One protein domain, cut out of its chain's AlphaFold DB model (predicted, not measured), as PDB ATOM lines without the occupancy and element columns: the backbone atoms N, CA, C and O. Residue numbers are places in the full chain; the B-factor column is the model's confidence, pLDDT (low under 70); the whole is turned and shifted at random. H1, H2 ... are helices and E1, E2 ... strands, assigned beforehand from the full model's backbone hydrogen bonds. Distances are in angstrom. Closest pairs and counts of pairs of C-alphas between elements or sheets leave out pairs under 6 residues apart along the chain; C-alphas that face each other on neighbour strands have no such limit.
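This is residues 240 to 350 of the 352 residues of an uncharacterized protein of Methanolacinia petrolearia (strain DSM 11571 / OCM 486 / SEBR 4847) (UniProt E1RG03). A twisted sheet of six strands has one long helix, H1, running slantwise over one face, while the other face has no named helix over it. Beyond one end of the sheet lie the short helix H2 and a loop whose residues 292 to 297 stick out; beyond the other end reaches the long loop of residues 310 to 325, and these two ends make the longest axis. The printed part has 111 residues, with two named helices and six named strands in the order H1 E1 E2 H2 E3 E4 E5 E6. The sheet is branched at E3 and antiparallel at each neighbour pair; the class is mixed, helices and strands, with under half of the residues in named elements. The whole is compact, with a radius of gyration of the C-alphas of 14.8 A and spans of 44 by 29 by 26 A.

H1, residues 248 to 263, is on the sheet at a height over the sheet of 8.5 A. It lies over E3, residues 301 to 309, and E5, residues 337 to 342, and only just over E4, residues 326 to 331, on which 3 of its C-alphas fall. On the local plane H1 and E3 stand at 54 degrees, and their closest C-alphas are those of Leu 248 and Trp 303, 6.8 A apart. E1, residues 270 to 272, and E2, residues 281 to 284, lie on one side of E3, and E4 on the other side. E1 pairs with E3 through N 271 and O 308, 3.0 A, and E2 through N 302 and O 283, 2.8 A. H2, residues 288 to 291, is not on the sheet and is apart from H1. E3, E4, E5 and E6, residues 345 to 349, form a meander, each strand the antiparallel neighbour of the one before, with N 303 and O 330 at 2.8 A, N 338 and O 329 at 2.8 A, and N 342 and O 345 at 2.9 A. In H1 every O i to N i+4 pair is within hydrogen-bond range; H2 is too short for such a pair.

H1 is 22.7 A long and begins at C-alpha 248, (-47.959, -9.757, -28.180). E3 is 25.5 A long, from C-alpha 301 at (-38.245, -16.639, -25.663). E4 is 17.1 A long and E5 12.9 A. E6 ends at C-alpha 349, (-35.211, -6.978, -12.761).

The C-alphas of Asn 295 and Glu 315, the two farthest apart, are 46.1 A apart. The printed part has no cut, and E3 to E4, a hairpin, is the long link. Mean pLDDT of the printed part is 85.5, with residues 275 to 277, 315 to 323 and 344 to 345 under 70.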
ATOM      1  N   LEU A 240     -36.156 -24.369 -25.752       93.62
ATOM      2  CA  LEU A 240     -37.590 -24.083 -25.787       93.62
ATOM      3  C   LEU A 240     -38.118 -23.979 -27.229       93.62
ATOM      4  O   LEU A 240     -37.354 -23.912 -28.193       93.62
ATOM      5  N   SER A 241     -39.446 -23.970 -27.377       95.81
ATOM      6  CA  SER A 241     -40.103 -23.750 -28.669       95.81
ATOM      7  C   SER A 241     -39.859 -22.318 -29.170       95.81
ATOM      8  O   SER A 241     -39.894 -21.393 -28.364       95.81
ATOM      9  N   PRO A 242     -39.646 -22.087 -30.481       96.12
ATOM     10  CA  PRO A 242     -39.645 -20.737 -31.051       96.12
ATOM     11  C   PRO A 242     -41.063 -20.159 -31.216       96.12
ATOM     12  O   PRO A 242     -41.211 -18.989 -31.563       96.12
ATOM     13  N   GLU A 243     -42.108 -20.972 -31.022       97.62
ATOM     14  CA  GLU A 243     -43.507 -20.539 -31.077       97.62
ATOM     15  C   GLU A 243     -43.957 -20.049 -29.692       97.62
ATOM     16  O   GLU A 243     -43.931 -20.846 -28.756       97.62
ATOM     17  N   PRO A 244     -44.375 -18.777 -29.543       97.62
ATOM     18  CA  PRO A 244     -44.778 -18.240 -28.249       97.62
ATOM     19  C   PRO A 244     -46.156 -18.772 -27.819       97.62
ATOM     20  O   PRO A 244     -47.084 -18.822 -28.630       97.62
ATOM     21  N   ASP A 245     -46.317 -19.099 -26.532       98.25
ATOM     22  CA  ASP A 245     -47.613 -19.513 -25.964       98.25
ATOM     23  C   ASP A 245     -48.530 -18.311 -25.677       98.25
ATOM     24  O   ASP A 245     -49.756 -18.454 -25.641       98.25
ATOM     25  N   ILE A 246     -47.954 -17.116 -25.493       97.56
ATOM     26  CA  ILE A 246     -48.701 -15.862 -25.365       97.56
ATOM     27  C   ILE A 246     -48.440 -14.932 -26.549       97.56
ATOM     28  O   ILE A 246     -47.319 -14.756 -27.025       97.56
ATOM     29  N   THR A 247     -49.502 -14.293 -27.029       97.75
ATOM     30  CA  THR A 247     -49.404 -13.310 -28.114       97.75
ATOM     31  C   THR A 247     -48.850 -11.977 -27.608       97.75
ATOM     32  O   THR A 247     -48.899 -11.689 -26.412       97.75
ATOM     33  N   LEU A 248     -48.382 -11.119 -28.521       96.81
ATOM     34  CA  LEU A 248     -47.959  -9.757 -28.180       96.81
ATOM     35  C   LEU A 248     -49.070  -8.959 -27.473       96.81
ATOM     36  O   LEU A 248     -48.786  -8.224 -26.532       96.81
ATOM     37  N   ASP A 249     -50.327  -9.105 -27.898       97.38
ATOM     38  CA  ASP A 249     -51.450  -8.393 -27.276       97.38
ATOM     39  C   ASP A 249     -51.696  -8.885 -25.843       97.38
ATOM     40  O   ASP A 249     -51.875  -8.075 -24.938       97.38
ATOM     41  N   MET A 250     -51.583 -10.194 -25.598       97.88
ATOM     42  CA  MET A 250     -51.629 -10.742 -24.236       97.88
ATOM     43  C   MET A 250     -50.458 -10.243 -23.378       97.88
ATOM     44  O   MET A 250     -50.649  -9.923 -22.207       97.88
ATOM     45  N   ALA A 251     -49.251 -10.144 -23.944       97.69
ATOM     46  CA  ALA A 251     -48.088  -9.607 -23.239       97.69
ATOM     47  C   ALA A 251     -48.299  -8.132 -22.839       97.69
ATOM     48  O   ALA A 251     -48.011  -7.750 -21.704       97.69
ATOM     49  N   LYS A 252     -48.888  -7.320 -23.726       96.12
ATOM     50  CA  LYS A 252     -49.308  -5.943 -23.419       96.12
ATOM     51  C   LYS A 252     -50.347  -5.904 -22.298       96.12
ATOM     52  O   LYS A 252     -50.166  -5.168 -21.337       96.12
ATOM     53  N   GLU A 253     -51.382  -6.740 -22.350       96.12
ATOM     54  CA  GLU A 253     -52.394  -6.807 -21.283       96.12
ATOM     55  C   GLU A 253     -51.790  -7.165 -19.911       96.12
ATOM     56  O   GLU A 253     -52.180  -6.581 -18.892       96.12
ATOM     57  N   ILE A 254     -50.819  -8.086 -19.877       95.62
ATOM     58  CA  ILE A 254     -50.068  -8.450 -18.665       95.62
ATOM     59  C   ILE A 254     -49.298  -7.239 -18.130       95.62
ATOM     60  O   ILE A 254     -49.397  -6.922 -16.941       95.62
ATOM     61  N   PHE A 255     -48.564  -6.547 -19.003       94.62
ATOM     62  CA  PHE A 255     -47.812  -5.348 -18.644       94.62
ATOM     63  C   PHE A 255     -48.718  -4.256 -18.054       94.62
ATOM     64  O   PHE A 255     -48.475  -3.765 -16.948       94.62
ATOM     65  N   GLU A 256     -49.797  -3.909 -18.754       94.00
ATOM     66  CA  GLU A 256     -50.715  -2.854 -18.324       94.00
ATOM     67  C   GLU A 256     -51.396  -3.201 -17.001       94.00
ATOM     68  O   GLU A 256     -51.513  -2.352 -16.117       94.00
ATOM     69  N   SER A 257     -51.812  -4.461 -16.842       92.94
ATOM     70  CA  SER A 257     -52.396  -4.955 -15.594       92.94
ATOM     71  C   SER A 257     -51.417  -4.816 -14.434       92.94
ATOM     72  O   SER A 257     -51.828  -4.416 -13.341       92.94
ATOM     73  N   LYS A 258     -50.122  -5.072 -14.669       91.38
ATOM     74  CA  LYS A 258     -49.095  -4.930 -13.633       91.38
ATOM     75  C   LYS A 258     -48.908  -3.481 -13.195       91.38
ATOM     76  O   LYS A 258     -48.814  -3.218 -11.996       91.38
ATOM     77  N   LEU A 259     -48.901  -2.539 -14.136       90.19
ATOM     78  CA  LEU A 259     -48.820  -1.112 -13.813       90.19
ATOM     79  C   LEU A 259     -50.064  -0.620 -13.060       90.19
ATOM     80  O   LEU A 259     -49.932   0.089 -12.061       90.19
ATOM     81  N   LYS A 260     -51.263  -1.035 -13.488       90.44
ATOM     82  CA  LYS A 260     -52.526  -0.682 -12.813       90.44
ATOM     83  C   LYS A 260     -52.572  -1.216 -11.381       90.44
ATOM     84  O   LYS A 260     -52.961  -0.481 -10.477       90.44
ATOM     85  N   GLU A 261     -52.136  -2.458 -11.160       89.00
ATOM     86  CA  GLU A 261     -52.025  -3.056  -9.822       89.00
ATOM     87  C   GLU A 261     -51.068  -2.253  -8.928       89.00
ATOM     88  O   GLU A 261     -51.414  -1.924  -7.792       89.00
ATOM     89  N   GLN A 262     -49.883  -1.921  -9.443       85.12
ATOM     90  CA  GLN A 262     -48.819  -1.287  -8.666       85.12
ATOM     91  C   GLN A 262     -49.131   0.172  -8.300       85.12
ATOM     92  O   GLN A 262     -48.859   0.595  -7.175       85.12
ATOM     93  N   TYR A 263     -49.689   0.942  -9.237       80.69
ATOM     94  CA  TYR A 263     -49.925   2.380  -9.057       80.69
ATOM     95  C   TYR A 263     -51.380   2.732  -8.720       80.69
ATOM     96  O   TYR A 263     -51.660   3.876  -8.364       80.69
ATOM     97  N   GLY A 264     -52.310   1.774  -8.799       79.50
ATOM     98  CA  GLY A 264     -53.731   2.007  -8.523       79.50
ATOM     99  C   GLY A 264     -54.377   3.011  -9.482       79.50
ATOM    100  O   GLY A 264     -55.272   3.751  -9.074       79.50
ATOM    101  N   LEU A 265     -53.885   3.077 -10.722       75.50
ATOM    102  CA  LEU A 265     -54.343   4.015 -11.745       75.50
ATOM    103  C   LEU A 265     -55.289   3.320 -12.730       75.50
ATOM    104  O   LEU A 265     -55.031   2.194 -13.145       75.50
ATOM    105  N   ASP A 266     -56.357   4.010 -13.136       75.81
ATOM    106  CA  ASP A 266     -57.243   3.550 -14.217       75.81
ATOM    107  C   ASP A 266     -56.598   3.753 -15.602       75.81
ATOM    108  O   ASP A 266     -56.821   2.962 -16.521       75.81
ATOM    109  N   ASP A 267     -55.764   4.791 -15.719       81.12
ATOM    110  CA  ASP A 267     -54.953   5.118 -16.889       81.12
ATOM    111  C   ASP A 267     -53.479   5.207 -16.484       81.12
ATOM    112  O   ASP A 267     -53.115   5.893 -15.529       81.12
ATOM    113  N   ILE A 268     -52.643   4.470 -17.200       82.81
ATOM    114  CA  ILE A 268     -51.205   4.336 -16.951       82.81
ATOM    115  C   ILE A 268     -50.380   5.268 -17.848       82.81
ATOM    116  O   ILE A 268     -49.163   5.313 -17.700       82.81
ATOM    117  N   GLY A 269     -51.007   5.995 -18.782       86.25
ATOM    118  CA  GLY A 269     -50.331   7.028 -19.569       86.25
ATOM    119  C   GLY A 269     -49.182   6.509 -20.444       86.25
ATOM    120  O   GLY A 269     -48.208   7.230 -20.688       86.25
ATOM    121  N   ILE A 270     -49.248   5.260 -20.914       90.50
ATOM    122  CA  ILE A 270     -48.227   4.690 -21.803       90.50
ATOM    123  C   ILE A 270     -48.660   4.725 -23.268       90.50
ATOM    124  O   ILE A 270     -49.835   4.566 -23.589       90.50
ATOM    125  N   GLU A 271     -47.688   4.875 -24.162       91.12
ATOM    126  CA  GLU A 271     -47.878   4.688 -25.601       91.12
ATOM    127  C   GLU A 271     -46.800   3.744 -26.131       91.12
ATOM    128  O   GLU A 271     -45.606   3.986 -25.936       91.12
ATOM    129  N   TYR A 272     -47.217   2.662 -26.792       91.25
ATOM    130  CA  TYR A 272     -46.303   1.724 -27.442       91.25
ATOM    131  C   TYR A 272     -45.653   2.364 -28.664       91.25
ATOM    132  O   TYR A 272     -46.317   3.058 -29.436       91.25
ATOM    133  N   VAL A 273     -44.368   2.089 -28.864       85.56
ATOM    134  CA  VAL A 273     -43.637   2.603 -30.024       85.56
ATOM    135  C   VAL A 273     -43.819   1.648 -31.198       85.56
ATOM    136  O   VAL A 273     -43.594   0.450 -31.078       85.56
ATOM    137  N   ASP A 274     -44.268   2.170 -32.338       76.50
ATOM    138  CA  ASP A 274     -44.508   1.405 -33.569       76.50
ATOM    139  C   ASP A 274     -43.679   1.916 -34.761       76.50
ATOM    140  O   ASP A 274     -43.929   1.552 -35.913       76.50
ATOM    141  N   LYS A 275     -42.690   2.775 -34.491       66.62
ATOM    142  CA  LYS A 275     -41.870   3.460 -35.496       66.62
ATOM    143  C   LYS A 275     -40.381   3.305 -35.213       66.62
ATOM    144  O   LYS A 275     -39.950   3.064 -34.089       66.62
ATOM    145  N   ASP A 276     -39.606   3.488 -36.276       65.31
ATOM    146  CA  ASP A 276     -38.146   3.426 -36.278       65.31
ATOM    147  C   ASP A 276     -37.600   2.063 -35.814       65.31
ATOM    148  O   ASP A 276     -38.165   1.016 -36.127       65.31
ATOM    149  N   ARG A 277     -36.454   2.056 -35.127       66.25
ATOM    150  CA  ARG A 277     -35.755   0.841 -34.670       66.25
ATOM    151  C   ARG A 277     -36.357   0.204 -33.410       66.25
ATOM    152  O   ARG A 277     -35.825  -0.788 -32.935       66.25
ATOM    153  N   PHE A 278     -37.412   0.793 -32.853       74.44
ATOM    154  CA  PHE A 278     -37.973   0.429 -31.554       74.44
ATOM    155  C   PHE A 278     -39.387  -0.128 -31.726       74.44
ATOM    156  O   PHE A 278     -40.355   0.469 -31.267       74.44
ATOM    157  N   TYR A 279     -39.515  -1.262 -32.415       82.69
ATOM    158  CA  TYR A 279     -40.789  -1.964 -32.571       82.69
ATOM    159  C   TYR A 279     -40.836  -3.210 -31.673       82.69
ATOM    160  O   TYR A 279     -39.804  -3.869 -31.499       82.69
ATOM    161  N   PRO A 280     -42.016  -3.573 -31.131       89.94
ATOM    162  CA  PRO A 280     -42.167  -4.787 -30.350       89.94
ATOM    163  C   PRO A 280     -41.690  -6.004 -31.130       89.94
ATOM    164  O   PRO A 280     -42.087  -6.205 -32.281       89.94
ATOM    165  N   SER A 281     -40.835  -6.800 -30.503       93.31
ATOM    166  CA  SER A 281     -40.101  -7.865 -31.178       93.31
ATOM    167  C   SER A 281     -40.048  -9.126 -30.328       93.31
ATOM    168  O   SER A 281     -40.045  -9.067 -29.100       93.31
ATOM    169  N   LEU A 282     -40.014 -10.270 -31.011       96.81
ATOM    170  CA  LEU A 282     -39.794 -11.577 -30.406       96.81
ATOM    171  C   LEU A 282     -38.303 -11.918 -30.507       96.81
ATOM    172  O   LEU A 282     -37.758 -11.915 -31.616       96.81
ATOM    173  N   TYR A 283     -37.669 -12.229 -29.377       96.88
ATOM    174  CA  TYR A 283     -36.246 -12.574 -29.308       96.88
ATOM    175  C   TYR A 283     -35.986 -13.797 -28.437       96.88
ATOM    176  O   TYR A 283     -36.733 -14.089 -27.504       96.88
ATOM    177  N   TRP A 284     -34.878 -14.480 -28.702       97.38
ATOM    178  CA  TRP A 284     -34.214 -15.306 -27.700       97.38
ATOM    179  C   TRP A 284     -33.385 -14.404 -26.779       97.38
ATOM    180  O   TRP A 284     -32.501 -13.694 -27.261       97.38
ATOM    181  N   LEU A 285     -33.664 -14.438 -25.472       95.12
ATOM    182  CA  LEU A 285     -32.962 -13.651 -24.455       95.12
ATOM    183  C   LEU A 285     -31.564 -14.231 -24.201       95.12
ATOM    184  O   LEU A 285     -31.382 -15.064 -23.315       95.12
ATOM    185  N   ASP A 286     -30.575 -13.800 -24.981       93.25
ATOM    186  CA  ASP A 286     -29.175 -14.248 -24.921       93.25
ATOM    187  C   ASP A 286     -28.226 -13.164 -24.387       93.25
ATOM    188  O   ASP A 286     -27.056 -13.080 -24.769       93.25
ATOM    189  N   ARG A 287     -28.715 -12.322 -23.473       89.50
ATOM    190  CA  ARG A 287     -27.853 -11.377 -22.754       89.50
ATOM    191  C   ARG A 287     -26.713 -12.124 -22.065       89.50
ATOM    192  O   ARG A 287     -26.859 -13.262 -21.616       89.50
ATOM    193  N   TYR A 288     -25.571 -11.455 -21.958       87.00
ATOM    194  CA  TYR A 288     -24.344 -12.055 -21.450       87.00
ATOM    195  C   TYR A 288     -24.494 -12.683 -20.066       87.00
ATOM    196  O   TYR A 288     -23.921 -13.740 -19.821       87.00
ATOM    197  N   SER A 289     -25.306 -12.093 -19.193       84.00
ATOM    198  CA  SER A 289     -25.534 -12.633 -17.861       84.00
ATOM    199  C   SER A 289     -26.327 -13.948 -17.842       84.00
ATOM    200  O   SER A 289     -26.171 -14.738 -16.916       84.00
ATOM    201  N   TYR A 290     -27.086 -14.260 -18.900       86.38
ATOM    202  CA  TYR A 290     -27.733 -15.564 -19.085       86.38
ATOM    203  C   TYR A 290     -26.789 -16.581 -19.722       86.38
ATOM    204  O   TYR A 290     -26.668 -17.710 -19.244       86.38
ATOM    205  N   VAL A 291     -26.105 -16.180 -20.797       89.38
ATOM    206  CA  VAL A 291     -25.254 -17.081 -21.589       89.38
ATOM    207  C   VAL A 291     -23.982 -17.475 -20.838       89.38
ATOM    208  O   VAL A 291     -23.571 -18.633 -20.880       89.38
ATOM    209  N   TYR A 292     -23.372 -16.522 -20.132       87.12
ATOM    210  CA  TYR A 292     -22.107 -16.694 -19.413       87.12
ATOM    211  C   TYR A 292     -22.306 -16.815 -17.891       87.12
ATOM    212  O   TYR A 292     -21.363 -16.655 -17.117       87.12
ATOM    213  N   SER A 293     -23.526 -17.145 -17.450       86.19
ATOM    214  CA  SER A 293     -23.807 -17.509 -16.058       86.19
ATOM    215  C   SER A 293     -23.017 -18.751 -15.636       86.19
ATOM    216  O   SER A 293     -22.781 -19.667 -16.422       86.19
ATOM    217  N   GLU A 294     -22.664 -18.818 -14.354       84.12
ATOM    218  CA  GLU A 294     -22.112 -20.023 -13.722       84.12
ATOM    219  C   GLU A 294     -23.097 -21.198 -13.722       84.12
ATOM    220  O   GLU A 294     -22.686 -22.356 -13.725       84.12
ATOM    221  N   ASN A 295     -24.397 -20.898 -13.702       85.56
ATOM    222  CA  ASN A 295     -25.474 -21.883 -13.716       85.56
ATOM    223  C   ASN A 295     -26.494 -21.460 -14.776       85.56
ATOM    224  O   ASN A 295     -27.556 -20.932 -14.425       85.56
ATOM    225  N   PRO A 296     -26.172 -21.616 -16.068       86.25
ATOM    226  CA  PRO A 296     -27.045 -21.126 -17.111       86.25
ATOM    227  C   PRO A 296     -28.332 -21.951 -17.139       86.25
ATOM    228  O   PRO A 296     -28.350 -23.175 -16.968       86.25
ATOM    229  N   VAL A 297     -29.436 -21.250 -17.346       88.50
ATOM    230  CA  VAL A 297     -30.748 -21.840 -17.602       88.50
ATOM    231  C   VAL A 297     -31.030 -21.773 -19.103       88.50
ATOM    232  O   VAL A 297     -30.382 -20.994 -19.806       88.50
ATOM    233  N   PRO A 298     -31.971 -22.578 -19.624       92.38
ATOM    234  CA  PRO A 298     -32.427 -22.416 -20.996       92.38
ATOM    235  C   PRO A 298     -32.804 -20.965 -21.319       92.38
ATOM    236  O   PRO A 298     -33.432 -20.293 -20.496       92.38
ATOM    237  N   LEU A 299     -32.440 -20.493 -22.513       94.88
ATOM    238  CA  LEU A 299     -32.770 -19.133 -22.939       94.88
ATOM    239  C   LEU A 299     -34.284 -18.987 -23.071       94.88
ATOM    240  O   LEU A 299     -34.946 -19.804 -23.719       94.88
ATOM    241  N   LYS A 300     -34.824 -17.923 -22.476       96.06
ATOM    242  CA  LYS A 300     -36.242 -17.586 -22.583       96.06
ATOM    243  C   LYS A 300     -36.521 -16.986 -23.962       96.06
ATOM    244  O   LYS A 300     -35.753 -16.165 -24.461       96.06
ATOM    245  N   LEU A 301     -37.639 -17.384 -24.561       98.12
ATOM    246  CA  LEU A 301     -38.245 -16.639 -25.663       98.12
ATOM    247  C   LEU A 301     -38.974 -15.443 -25.048       98.12
ATOM    248  O   LEU A 301     -39.734 -15.637 -24.100       98.12
ATOM    249  N   ILE A 302     -38.748 -14.231 -25.546       97.94
ATOM    250  CA  ILE A 302     -39.258 -13.003 -24.930       97.94
ATOM    251  C   ILE A 302     -39.951 -12.083 -25.927       97.94
ATOM    252  O   ILE A 302     -39.518 -11.937 -27.070       97.94
ATOM    253  N   TRP A 303     -40.996 -11.412 -25.452       97.75
ATOM    254  CA  TRP A 303     -41.504 -10.180 -26.033       97.75
ATOM    255  C   TRP A 303     -40.758  -8.999 -25.420       97.75
ATOM    256  O   TRP A 303     -40.889  -8.730 -24.226       97.75
ATOM    257  N   GLU A 304     -40.004  -8.282 -26.246       95.19
ATOM    258  CA  GLU A 304     -39.444  -6.976 -25.905       95.19
ATOM    259  C   GLU A 304     -40.386  -5.898 -26.445       95.19
ATOM    260  O   GLU A 304     -40.650  -5.837 -27.650       95.19
ATOM    261  N   ILE A 305     -40.954  -5.087 -25.551       94.88
ATOM    262  CA  ILE A 305     -42.018  -4.137 -25.888       94.88
ATOM    263  C   ILE A 305     -41.566  -2.719 -25.515       94.88
ATOM    264  O   ILE A 305     -41.616  -2.344 -24.339       94.88
ATOM    265  N   PRO A 306     -41.145  -1.910 -26.502       92.12
ATOM    266  CA  PRO A 306     -40.789  -0.522 -26.278       92.12
ATOM    267  C   PRO A 306     -42.033   0.355 -26.102       92.12
ATOM    268  O   PRO A 306     -43.040   0.211 -26.806       92.12
ATOM    269  N   TYR A 307     -41.955   1.300 -25.172       90.56
ATOM    270  CA  TYR A 307     -43.036   2.222 -24.857       90.56
ATOM    271  C   TYR A 307     -42.505   3.562 -24.331       90.56
ATOM    272  O   TYR A 307     -41.350   3.692 -23.932       90.56
ATOM    273  N   THR A 308     -43.362   4.578 -24.329       88.25
ATOM    274  CA  THR A 308     -43.081   5.891 -23.733       88.25
ATOM    275  C   THR A 308     -44.091   6.200 -22.636       88.25
ATOM    276  O   THR A 308     -45.233   5.732 -22.694       88.25
ATOM    277  N   THR A 309     -43.711   7.014 -21.651       86.81
ATOM    278  CA  THR A 309     -44.629   7.531 -20.618       86.81
ATOM    279  C   THR A 309     -45.109   8.948 -20.942       86.81
ATOM    280  O   THR A 309     -44.482   9.665 -21.720       86.81
ATOM    281  N   GLU A 310     -46.212   9.386 -20.326       85.44
ATOM    282  CA  GLU A 310     -46.692  10.775 -20.433       85.44
ATOM    283  C   GLU A 310     -45.612  11.805 -20.088       85.44
ATOM    284  O   GLU A 310     -45.532  12.845 -20.737       85.44
ATOM    285  N   ILE A 311     -44.755  11.502 -19.106       80.19
ATOM    286  CA  ILE A 311     -43.645  12.374 -18.709       80.19
ATOM    287  C   ILE A 311     -42.686  12.567 -19.886       80.19
ATOM    288  O   ILE A 311     -42.390  13.709 -20.228       80.19
ATOM    289  N   GLN A 312     -42.281  11.479 -20.552       78.69
ATOM    290  CA  GLN A 312     -41.403  11.540 -21.730       78.69
ATOM    291  C   GLN A 312     -42.045  12.291 -22.905       78.69
ATOM    292  O   GLN A 312     -41.344  12.873 -23.723       78.69
ATOM    293  N   ARG A 313     -43.380  12.298 -22.999       82.19
ATOM    294  CA  ARG A 313     -44.114  13.010 -24.056       82.19
ATOM    295  C   ARG A 313     -44.455  14.465 -23.702       82.19
ATOM    296  O   ARG A 313     -45.026  15.166 -24.537       82.19
ATOM    297  N   SER A 314     -44.149  14.928 -22.490       76.44
ATOM    298  CA  SER A 314     -44.491  16.280 -22.027       76.44
ATOM    299  C   SER A 314     -43.458  17.331 -22.459       76.44
ATOM    300  O   SER A 314     -42.270  17.041 -22.554       76.44
ATOM    301  N   GLU A 315     -43.895  18.580 -22.686       64.94
ATOM    302  CA  GLU A 315     -43.003  19.696 -23.068       64.94
ATOM    303  C   GLU A 315     -41.918  19.993 -22.015       64.94
ATOM    304  O   GLU A 315     -40.841  20.460 -22.368       64.94
ATOM    305  N   ASP A 316     -42.185  19.695 -20.738       62.41
ATOM    306  CA  ASP A 316     -41.248  19.882 -19.618       62.41
ATOM    307  C   ASP A 316     -40.371  18.640 -19.352       62.41
ATOM    308  O   ASP A 316     -39.391  18.725 -18.612       62.41
ATOM    309  N   GLY A 317     -40.718  17.490 -19.941       54.38
ATOM    310  CA  GLY A 317     -39.933  16.250 -19.918       54.38
ATOM    311  C   GLY A 317     -38.945  16.134 -21.081       54.38
ATOM    312  O   GLY A 317     -38.314  15.092 -21.235       54.38
ATOM    313  N   TYR A 318     -38.821  17.198 -21.884       50.69
ATOM    314  CA  TYR A 318     -37.833  17.342 -22.949       50.69
ATOM    315  C   TYR A 318     -36.431  17.484 -22.341       50.69
ATOM    316  O   TYR A 318     -35.926  18.585 -22.117       50.69
ATOM    317  N   ASP A 319     -35.808  16.348 -22.060       54.62
ATOM    318  CA  ASP A 319     -34.372  16.252 -21.847       54.62
ATOM    319  C   ASP A 319     -33.784  15.498 -23.043       54.62
ATOM    320  O   ASP A 319     -34.189  14.372 -23.335       54.62
ATOM    321  N   GLU A 320     -32.848  16.131 -23.754       49.44
ATOM    322  CA  GLU A 320     -32.203  15.574 -24.951       49.44
ATOM    323  C   GLU A 320     -31.478  14.239 -24.650       49.44
ATOM    324  O   GLU A 320     -31.210  13.467 -25.572       49.44
ATOM    325  N   ASP A 321     -31.222  13.930 -23.367       47.34
ATOM    326  CA  ASP A 321     -30.618  12.678 -22.894       47.34
ATOM    327  C   ASP A 321     -31.645  11.576 -22.477       47.34
ATOM    328  O   ASP A 321     -31.237  10.440 -22.221       47.34
ATOM    329  N   ILE A 322     -32.967  11.851 -22.433       52.22
ATOM    330  CA  ILE A 322     -34.046  10.941 -21.933       52.22
ATOM    331  C   ILE A 322     -34.918  10.329 -23.067       52.22
ATOM    332  O   ILE A 322     -35.834   9.536 -22.832       52.22
ATOM    333  N   ASP A 323     -34.596  10.616 -24.329       61.19
ATOM    334  CA  ASP A 323     -35.446  10.370 -25.511       61.19
ATOM    335  C   ASP A 323     -35.550   8.905 -26.005       61.19
ATOM    336  O   ASP A 323     -36.169   8.621 -27.038       61.19
ATOM    337  N   ALA A 324     -34.938   7.940 -25.309       71.81
ATOM    338  CA  ALA A 324     -35.079   6.529 -25.665       71.81
ATOM    339  C   ALA A 324     -36.395   5.953 -25.101       71.81
ATOM    340  O   ALA A 324     -36.704   6.163 -23.921       71.81
ATOM    341  N   PRO A 325     -37.168   5.188 -25.897       81.19
ATOM    342  CA  PRO A 325     -38.278   4.409 -25.365       81.19
ATOM    343  C   PRO A 325     -37.817   3.532 -24.199       81.19
ATOM    344  O   PRO A 325     -36.738   2.938 -24.251       81.19
ATOM    345  N   LYS A 326     -38.640   3.441 -23.153       86.94
ATOM    346  CA  LYS A 326     -38.470   2.430 -22.106       86.94
ATOM    347  C   LYS A 326     -38.840   1.063 -22.677       86.94
ATOM    348  O   LYS A 326     -39.603   0.981 -23.637       86.94
ATOM    349  N   GLU A 327     -38.347  -0.003 -22.061       89.12
ATOM    350  CA  GLU A 327     -38.669  -1.378 -22.450       89.12
ATOM    351  C   GLU A 327     -39.288  -2.157 -21.286       89.12
ATOM    352  O   GLU A 327     -38.929  -1.973 -20.116       89.12
ATOM    353  N   VAL A 328     -40.236  -3.029 -21.624       93.62
ATOM    354  CA  VAL A 328     -40.644  -4.157 -20.783       93.62
ATOM    355  C   VAL A 328     -40.277  -5.447 -21.511       93.62
ATOM    356  O   VAL A 328     -40.462  -5.552 -22.726       93.62
ATOM    357  N   ILE A 329     -39.747  -6.417 -20.770       95.75
ATOM    358  CA  ILE A 329     -39.387  -7.740 -21.289       95.75
ATOM    359  C   ILE A 329     -40.257  -8.777 -20.602       95.75
ATOM    360  O   ILE A 329     -40.286  -8.847 -19.371       95.75
ATOM    361  N   ILE A 330     -40.960  -9.578 -21.399       97.44
ATOM    362  CA  ILE A 330     -41.924 -10.570 -20.921       97.44
ATOM    363  C   ILE A 330     -41.609 -11.920 -21.550       97.44
ATOM    364  O   ILE A 330     -41.468 -12.013 -22.766       97.44
ATOM    365  N   ASP A 331     -41.532 -12.970 -20.739       97.69
ATOM    366  CA  ASP A 331     -41.411 -14.348 -21.208       97.69
ATOM    367  C   ASP A 331     -42.626 -14.720 -22.076       97.69
ATOM    368  O   ASP A 331     -43.779 -14.662 -21.643       97.69
ATOM    369  N   ALA A 332     -42.360 -15.099 -23.322       98.25
ATOM    370  CA  ALA A 332     -43.366 -15.359 -24.342       98.25
ATOM    371  C   ALA A 332     -44.056 -16.730 -24.204       98.25
ATOM    372  O   ALA A 332     -45.023 -16.992 -24.922       98.25
ATOM    373  N   HIS A 333     -43.602 -17.590 -23.289       97.50
ATOM    374  CA  HIS A 333     -44.277 -18.839 -22.930       97.50
ATOM    375  C   HIS A 333     -45.081 -18.706 -21.632       97.50
ATOM    376  O   HIS A 333     -46.182 -19.244 -21.510       97.50
ATOM    377  N   THR A 334     -44.553 -17.985 -20.640       96.69
ATOM    378  CA  THR A 334     -45.144 -17.961 -19.289       96.69
ATOM    379  C   THR A 334     -45.909 -16.681 -18.963       96.69
ATOM    380  O   THR A 334     -46.777 -16.695 -18.085       96.69
ATOM    381  N   GLY A 335     -45.610 -15.577 -19.653       96.25
ATOM    382  CA  GLY A 335     -46.107 -14.244 -19.314       96.25
ATOM    383  C   GLY A 335     -45.427 -13.605 -18.103       96.25
ATOM    384  O   GLY A 335     -45.908 -12.595 -17.595       96.25
ATOM    385  N   GLU A 336     -44.332 -14.182 -17.609       95.81
ATOM    386  CA  GLU A 336     -43.520 -13.592 -16.547       95.81
ATOM    387  C   GLU A 336     -42.835 -12.304 -17.030       95.81
ATOM    388  O   GLU A 336     -42.220 -12.282 -18.092       95.81
ATOM    389  N   ILE A 337     -42.928 -11.222 -16.251       94.75
ATOM    390  CA  ILE A 337     -42.221  -9.968 -16.538       94.75
ATOM    391  C   ILE A 337     -40.794 -10.095 -16.001       94.75
ATOM    392  O   ILE A 337     -40.605 -10.194 -14.794       94.75
ATOM    393  N   LEU A 338     -39.806 -10.053 -16.891       93.31
ATOM    394  CA  LEU A 338     -38.382 -10.225 -16.572       93.31
ATOM    395  C   LEU A 338     -37.676  -8.890 -16.325       93.31
ATOM    396  O   LEU A 338     -36.748  -8.798 -15.521       93.31
ATOM    397  N   LEU A 339     -38.119  -7.845 -17.024       91.56
ATOM    398  CA  LEU A 339     -37.631  -6.482 -16.861       91.56
ATOM    399  C   LEU A 339     -38.795  -5.519 -16.990       91.56
ATOM    400  O   LEU A 339     -39.553  -5.580 -17.957       91.56
ATOM    401  N   LEU A 340     -38.897  -4.601 -16.036       88.12
ATOM    402  CA  LEU A 340     -39.814  -3.478 -16.111       88.12
ATOM    403  C   LEU A 340     -39.191  -2.250 -15.453       88.12
ATOM    404  O   LEU A 340     -38.951  -2.230 -14.246       88.12
ATOM    405  N   THR A 341     -39.002  -1.202 -16.250       82.00
ATOM    406  CA  THR A 341     -38.660   0.144 -15.773       82.00
ATOM    407  C   THR A 341     -39.826   1.076 -16.048       82.00
ATOM    408  O   THR A 341     -40.315   1.055 -17.166       82.00
ATOM    409  N   TYR A 342     -40.272   1.894 -15.092       80.81
ATOM    410  CA  TYR A 342     -41.351   2.879 -15.279       80.81
ATOM    411  C   TYR A 342     -41.029   4.150 -14.482       80.81
ATOM    412  O   TYR A 342     -40.649   4.058 -13.323       80.81
ATOM    413  N   ASN A 343     -41.132   5.337 -15.096       72.69
ATOM    414  CA  ASN A 343     -40.747   6.626 -14.480       72.69
ATOM    415  C   ASN A 343     -39.369   6.621 -13.776       72.69
ATOM    416  O   ASN A 343     -39.209   7.179 -12.698       72.69
ATOM    417  N   ASP A 344     -38.390   5.958 -14.398       68.62
ATOM    418  CA  ASP A 344     -37.005   5.798 -13.909       68.62
ATOM    419  C   ASP A 344     -36.866   4.956 -12.632       68.62
ATOM    420  O   ASP A 344     -35.769   4.788 -12.099       68.62
ATOM    421  N   GLU A 345     -37.960   4.334 -12.194       69.44
ATOM    422  CA  GLU A 345     -37.958   3.294 -11.178       69.44
ATOM    423  C   GLU A 345     -37.839   1.924 -11.854       69.44
ATOM    424  O   GLU A 345     -38.634   1.549 -12.722       69.44
ATOM    425  N   LEU A 346     -36.826   1.154 -11.451       74.75
ATOM    426  CA  LEU A 346     -36.730  -0.264 -11.773       74.75
ATOM    427  C   LEU A 346     -37.717  -1.018 -10.882       74.75
ATOM    428  O   LEU A 346     -37.509  -1.127  -9.673       74.75
ATOM    429  N   LEU A 347     -38.806  -1.504 -11.472       71.12
ATOM    430  CA  LEU A 347     -39.863  -2.207 -10.746       71.12
ATOM    431  C   LEU A 347     -39.577  -3.701 -10.640       71.12
ATOM    432  O   LEU A 347     -39.858  -4.307  -9.606       71.12
ATOM    433  N   ILE A 348     -39.041  -4.292 -11.709       77.62
ATOM    434  CA  ILE A 348     -38.684  -5.710 -11.784       77.62
ATOM    435  C   ILE A 348     -37.392  -5.834 -12.589       77.62
ATOM    436  O   ILE A 348     -37.276  -5.234 -13.658       77.62
ATOM    437  N   CYS A 349     -36.443  -6.614 -12.074       75.94
ATOM    438  CA  CYS A 349     -35.211  -6.978 -12.761       75.94
ATOM    439  C   CYS A 349     -34.802  -8.389 -12.351       75.94
ATOM    440  O   CYS A 349     -34.219  -8.584 -11.290       75.94
ATOM    441  N   GLU A 350     -35.132  -9.362 -13.190       74.62
ATOM    442  CA  GLU A 350     -34.610 -10.733 -13.082       74.62
ATOM    443  C   GLU A 350     -33.491 -10.994 -14.103       74.62
ATOM    444  O   GLU A 350     -32.931 -12.082 -14.186       74.62
TER     445      GLU A 350